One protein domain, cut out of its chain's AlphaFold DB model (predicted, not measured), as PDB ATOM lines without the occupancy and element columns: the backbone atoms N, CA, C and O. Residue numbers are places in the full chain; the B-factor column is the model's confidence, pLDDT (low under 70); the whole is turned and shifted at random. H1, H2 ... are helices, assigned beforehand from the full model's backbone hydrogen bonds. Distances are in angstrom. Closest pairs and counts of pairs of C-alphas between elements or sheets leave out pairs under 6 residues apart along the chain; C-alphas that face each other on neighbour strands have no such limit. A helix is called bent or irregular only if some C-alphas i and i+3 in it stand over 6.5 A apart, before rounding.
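This is residues 367 to 407 of the 520 residues of the protein "Dual-specificity protein phosphatase" of Plasmodium coatneyi (UniProt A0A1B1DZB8). Three short helices and a loop form a small ring: H1 and H2 make two opposite sides, running opposite ways, the loop of residues 378 to 386 joins them at one end, and H3 closes the other end between the last turn of H2 and the first half of H1. H3 turns back from H2 after a single residue, meeting it only at the corner by their link, and stands about perpendicular to H1, though only just, at 72 degrees. The printed part has 41 residues with three named helices, in the order H1, H2, H3, and no named strand; the class is all helix. The whole is compact, with a radius of gyration of the C-alphas of 9.2 A, and its C-alphas span 22 by 20 by 14 A.

H1, residues 367 to 377, begins with C-alpha 367 at (15.213, 82.394, 44.614) and is 15.3 A long from first to last C-alpha. H2, residues 387 to 397, also has 11 residues and is 15.8 A long; its C-alpha 387 is at (16.322, 101.378, 44.343). H3, residues 399 to 406, is 13.8 A long and ends with C-alpha 406 at (12.003, 87.703, 38.562). H3 is neither bent nor irregular, but only just: C-alphas 400 and 403 are 6.2 A apart.

H1 and H2 form a helical hairpin, two helices in succession that run opposite ways. They only just touch, with 3 pairs of C-alphas within 8 A, and the closest C-alphas are those of Arg 377 and Tyr 388, 6.5 A apart. Their lines stand at a steep tilt of 41 degrees. H1 and H3 touch, with the C-alphas of Arg 370 and Leu 405 the closest at 6.4 A. Their lines are about perpendicular, but only just, at 72 degrees. H2 and H3 touch only at the corner by their link, and the closest C-alphas are those of Ile 395 and Ala 401, 5.0 A apart. These two run opposite ways at a shallow tilt of 32 degrees. In H1 and H2 every O i to N i+4 pair is within hydrogen-bond range; in H3 0 of 4 are, while 5 of 5 O i to N i+3 pairs are within range.

The two C-alphas farthest apart are those of Asn 379 and Gly 400, 23.4 A. The first and last printed C-alphas, of Asn 367 and Cys 407, are 12.3 A apart. The link from H1 to H2 has 9 residues and is short, and the link from H2 to H3 has 1 residue and is tight. The printed part has no cut. The mean pLDDT of the printed part is 93.3, and no printed residue is under 70; H3 has a mean of 87, beside 97 for H1 and 94 for H2.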
ATOM      1  N   ASN A 367      15.604  81.231  43.833       94.31
ATOM      2  CA  ASN A 367      15.213  82.394  44.614       94.31
ATOM      3  C   ASN A 367      16.404  82.957  45.408       94.31
ATOM      4  O   ASN A 367      16.685  84.151  45.313       94.31
ATOM      5  N   PHE A 368      17.178  82.102  46.083       97.69
ATOM      6  CA  PHE A 368      18.418  82.503  46.748       97.69
ATOM      7  C   PHE A 368      19.401  83.124  45.771       97.69
ATOM      8  O   PHE A 368      19.957  84.174  46.066       97.69
ATOM      9  N   TYR A 369      19.579  82.542  44.584       97.25
ATOM     10  CA  TYR A 369      20.477  83.119  43.588       97.25
ATOM     11  C   TYR A 369      20.044  84.535  43.171       97.25
ATOM     12  O   TYR A 369      20.880  85.431  43.095       97.25
ATOM     13  N   ARG A 370      18.739  84.784  42.985       96.38
ATOM     14  CA  ARG A 370      18.214  86.139  42.723       96.38
ATOM     15  C   ARG A 370      18.457  87.094  43.888       96.38
ATOM     16  O   ARG A 370      18.869  88.224  43.655       96.38
ATOM     17  N   GLN A 371      18.249  86.647  45.125       97.94
ATOM     18  CA  GLN A 371      18.562  87.445  46.313       97.94
ATOM     19  C   GLN A 371      20.059  87.778  46.406       97.94
ATOM     20  O   GLN A 371      20.418  88.899  46.749       97.94
ATOM     21  N   LEU A 372      20.947  86.849  46.046       98.38
ATOM     22  CA  LEU A 372      22.388  87.106  45.988       98.38
ATOM     23  C   LEU A 372      22.742  88.148  44.921       98.38
ATOM     24  O   LEU A 372      23.558  89.029  45.181       98.38
ATOM     25  N   LEU A 373      22.109  88.095  43.745       97.75
ATOM     26  CA  LEU A 373      22.284  89.128  42.722       97.75
ATOM     27  C   LEU A 373      21.730  90.484  43.185       97.75
ATOM     28  O   LEU A 373      22.351  91.511  42.933       97.75
ATOM     29  N   LEU A 374      20.598  90.508  43.898       97.44
ATOM     30  CA  LEU A 374      20.097  91.727  44.542       97.44
ATOM     31  C   LEU A 374      21.129  92.275  45.533       97.44
ATOM     32  O   LEU A 374      21.396  93.472  45.533       97.44
ATOM     33  N   TYR A 375      21.745  91.408  46.334       98.19
ATOM     34  CA  TYR A 375      22.784  91.791  47.285       98.19
ATOM     35  C   TYR A 375      24.017  92.391  46.598       98.19
ATOM     36  O   TYR A 375      24.512  93.426  47.036       98.19
ATOM     37  N   GLU A 376      24.452  91.825  45.470       97.44
ATOM     38  CA  GLU A 376      25.477  92.429  44.608       97.44
ATOM     39  C   GLU A 376      25.063  93.822  44.108       97.44
ATOM     40  O   GLU A 376      25.857  94.758  44.172       97.44
ATOM     41  N   ARG A 377      23.802  94.016  43.694       95.94
ATOM     42  CA  ARG A 377      23.283  95.340  43.293       95.94
ATOM     43  C   ARG A 377      23.171  96.349  44.423       95.94
ATOM     44  O   ARG A 377      23.201  97.555  44.184       95.94
ATOM     45  N   MET A 378      23.061  95.864  45.649       96.50
ATOM     46  CA  MET A 378      23.163  96.669  46.861       96.50
ATOM     47  C   MET A 378      24.620  96.851  47.315       96.50
ATOM     48  O   MET A 378      24.865  97.281  48.439       96.50
ATOM     49  N   ASN A 379      25.591  96.544  46.445       96.25
ATOM     50  CA  ASN A 379      27.026  96.634  46.705       96.25
ATOM     51  C   ASN A 379      27.456  95.841  47.951       96.25
ATOM     52  O   ASN A 379      28.311  96.274  48.719       96.25
ATOM     53  N   TYR A 380      26.812  94.692  48.174       97.38
ATOM     54  CA  TYR A 380      27.008  93.824  49.334       97.38
ATOM     55  C   TYR A 380      26.761  94.516  50.691       97.38
ATOM     56  O   TYR A 380      27.319  94.122  51.720       97.38
ATOM     57  N   THR A 381      25.885  95.523  50.710       95.62
ATOM     58  CA  THR A 381      25.369  96.181  51.920       95.62
ATOM     59  C   THR A 381      23.869  95.918  52.026       95.62
ATOM     60  O   THR A 381      23.195  95.801  51.005       95.62
ATOM     61  N   LEU A 382      23.350  95.716  53.238       95.25
ATOM     62  CA  LEU A 382      21.900  95.595  53.461       95.25
ATOM     63  C   LEU A 382      21.287  96.932  53.891       95.25
ATOM     64  O   LEU A 382      20.079  97.133  53.779       95.25
ATOM     65  N   ASP A 383      22.126  97.836  54.387       91.50
ATOM     66  CA  ASP A 383      21.819  99.198  54.764       91.50
ATOM     67  C   ASP A 383      22.186 100.160  53.630       91.50
ATOM     68  O   ASP A 383      23.338 100.321  53.239       91.50
ATOM     69  N   GLY A 384      21.184 100.847  53.093       91.81
ATOM     70  CA  GLY A 384      21.410 101.771  51.993       91.81
ATOM     71  C   GLY A 384      20.127 102.385  51.466       91.81
ATOM     72  O   GLY A 384      19.044 102.223  52.028       91.81
ATOM     73  N   ARG A 385      20.261 103.176  50.398       92.75
ATOM     74  CA  ARG A 385      19.169 104.011  49.864       92.75
ATOM     75  C   ARG A 385      18.954 103.867  48.355       92.75
ATOM     76  O   ARG A 385      18.211 104.661  47.778       92.75
ATOM     77  N   SER A 386      19.596 102.887  47.713       93.50
ATOM     78  CA  SER A 386      19.387 102.629  46.280       93.50
ATOM     79  C   SER A 386      17.992 102.054  46.012       93.50
ATOM     80  O   SER A 386      17.296 101.616  46.928       93.50
ATOM     81  N   GLU A 387      17.575 102.030  44.747       91.12
ATOM     82  CA  GLU A 387      16.322 101.378  44.343       91.12
ATOM     83  C   GLU A 387      16.274  99.897  44.757       91.12
ATOM     84  O   GLU A 387      15.246  99.423  45.232       91.12
ATOM     85  N   TYR A 388      17.412  99.200  44.710       94.69
ATOM     86  CA  TYR A 388      17.532  97.809  45.149       94.69
ATOM     87  C   TYR A 388      17.350  97.644  46.664       94.69
ATOM     88  O   TYR A 388      16.742  96.669  47.097       94.69
ATOM     89  N   HIS A 389      17.784  98.624  47.465       95.81
ATOM     90  CA  HIS A 389      17.512  98.628  48.907       95.81
ATOM     91  C   HIS A 389      16.021  98.794  49.201       95.81
ATOM     92  O   HIS A 389      15.516  98.196  50.145       95.81
ATOM     93  N   ARG A 390      15.286  99.557  48.379       93.94
ATOM     94  CA  ARG A 390      13.824  99.672  48.523       93.94
ATOM     95  C   ARG A 390      13.138  98.332  48.273       93.94
ATOM     96  O   ARG A 390      12.274  97.958  49.057       93.94
ATOM     97  N   VAL A 391      13.572  97.599  47.244       93.88
ATOM     98  CA  VAL A 391      13.090  96.235  46.962       93.88
ATOM     99  C   VAL A 391      13.396  95.295  48.130       93.88
ATOM    100  O   VAL A 391      12.523  94.554  48.571       93.88
ATOM    101  N   TYR A 392      14.615  95.336  48.675       95.44
ATOM    102  CA  TYR A 392      14.977  94.517  49.835       95.44
ATOM    103  C   TYR A 392      14.125  94.844  51.075       95.44
ATOM    104  O   TYR A 392      13.629  93.935  51.739       95.44
ATOM    105  N   GLU A 393      13.898  96.126  51.364       94.69
ATOM    106  CA  GLU A 393      13.041  96.556  52.473       94.69
ATOM    107  C   GLU A 393      11.576  96.134  52.294       94.69
ATOM    108  O   GLU A 393      10.899  95.826  53.274       94.69
ATOM    109  N   GLU A 394      11.088  96.054  51.056       94.12
ATOM    110  CA  GLU A 394       9.775  95.486  50.753       94.12
ATOM    111  C   GLU A 394       9.739  93.977  51.029       94.12
ATOM    112  O   GLU A 394       8.860  93.517  51.754       94.12
ATOM    113  N   ILE A 395      10.751  93.227  50.577       94.12
ATOM    114  CA  ILE A 395      10.894  91.781  50.831       94.12
ATOM    115  C   ILE A 395      10.952  91.455  52.331       94.12
ATOM    116  O   ILE A 395      10.444  90.422  52.770       94.12
ATOM    117  N   LYS A 396      11.567  92.318  53.147       92.25
ATOM    118  CA  LYS A 396      11.583  92.142  54.611       92.25
ATOM    119  C   LYS A 396      10.198  92.277  55.235       92.25
ATOM    120  O   LYS A 396       9.941  91.631  56.248       92.25
ATOM    121  N   ARG A 397       9.340  93.135  54.677       92.12
ATOM    122  CA  ARG A 397       7.978  93.381  55.178       92.12
ATOM    123  C   ARG A 397       6.994  92.339  54.665       92.12
ATOM    124  O   ARG A 397       6.130  91.911  55.421       92.12
ATOM    125  N   ASP A 398       7.142  91.939  53.408       91.25
ATOM    126  CA  ASP A 398       6.285  90.973  52.736       91.25
ATOM    127  C   ASP A 398       7.124  89.957  51.951       91.25
ATOM    128  O   ASP A 398       7.757  90.280  50.943       91.25
ATOM    129  N   ARG A 399       7.075  88.690  52.378       85.50
ATOM    130  CA  ARG A 399       7.752  87.585  51.679       85.50
ATOM    131  C   ARG A 399       7.245  87.414  50.242       85.50
ATOM    132  O   ARG A 399       8.012  86.976  49.387       85.50
ATOM    133  N   GLY A 400       5.997  87.793  49.950       86.50
ATOM    134  CA  GLY A 400       5.426  87.763  48.601       86.50
ATOM    135  C   GLY A 400       6.169  88.656  47.601       86.50
ATOM    136  O   GLY A 400       6.214  88.344  46.410       86.50
ATOM    137  N   ALA A 401       6.847  89.708  48.074       90.38
ATOM    138  CA  ALA A 401       7.629  90.606  47.227       90.38
ATOM    139  C   ALA A 401       8.872  89.940  46.605       90.38
ATOM    140  O   ALA A 401       9.424  90.464  45.636       90.38
ATOM    141  N   LEU A 402       9.282  88.750  47.071       89.44
ATOM    142  CA  LEU A 402      10.342  87.958  46.432       89.44
ATOM    143  C   LEU A 402      10.052  87.657  44.954       89.44
ATOM    144  O   LEU A 402      10.983  87.516  44.160       89.44
ATOM    145  N   GLU A 403       8.777  87.589  44.563       86.38
ATOM    146  CA  GLU A 403       8.374  87.338  43.179       86.38
ATOM    147  C   GLU A 403       8.823  88.459  42.228       86.38
ATOM    148  O   GLU A 403       9.183  88.201  41.077       86.38
ATOM    149  N   GLN A 404       8.907  89.697  42.727       87.38
ATOM    150  CA  GLN A 404       9.328  90.861  41.945       87.38
ATOM    151  C   GLN A 404      10.770  90.726  41.438       87.38
ATOM    152  O   GLN A 404      11.102  91.245  40.371       87.38
ATOM    153  N   LEU A 405      11.617  89.956  42.136       89.00
ATOM    154  CA  LEU A 405      12.998  89.701  41.719       89.00
ATOM    155  C   LEU A 405      13.095  89.000  40.358       89.00
ATOM    156  O   LEU A 405      14.135  89.082  39.710       89.00
ATOM    157  N   LYS A 406      12.038  88.315  39.900       85.06
ATOM    158  CA  LYS A 406      12.003  87.703  38.562       85.06
ATOM    159  C   LYS A 406      11.942  88.736  37.440       85.06
ATOM    160  O   LYS A 406      12.398  88.446  36.339       85.06
ATOM    161  N   CYS A 407      11.393  89.914  37.721       81.12
ATOM    162  CA  CYS A 407      11.215  90.991  36.751       81.12
ATOM    163  C   CYS A 407      12.400  91.964  36.723       81.12
ATOM    164  O   CYS A 407      12.495  92.788  35.816       81.12
TER     165      CYS A 407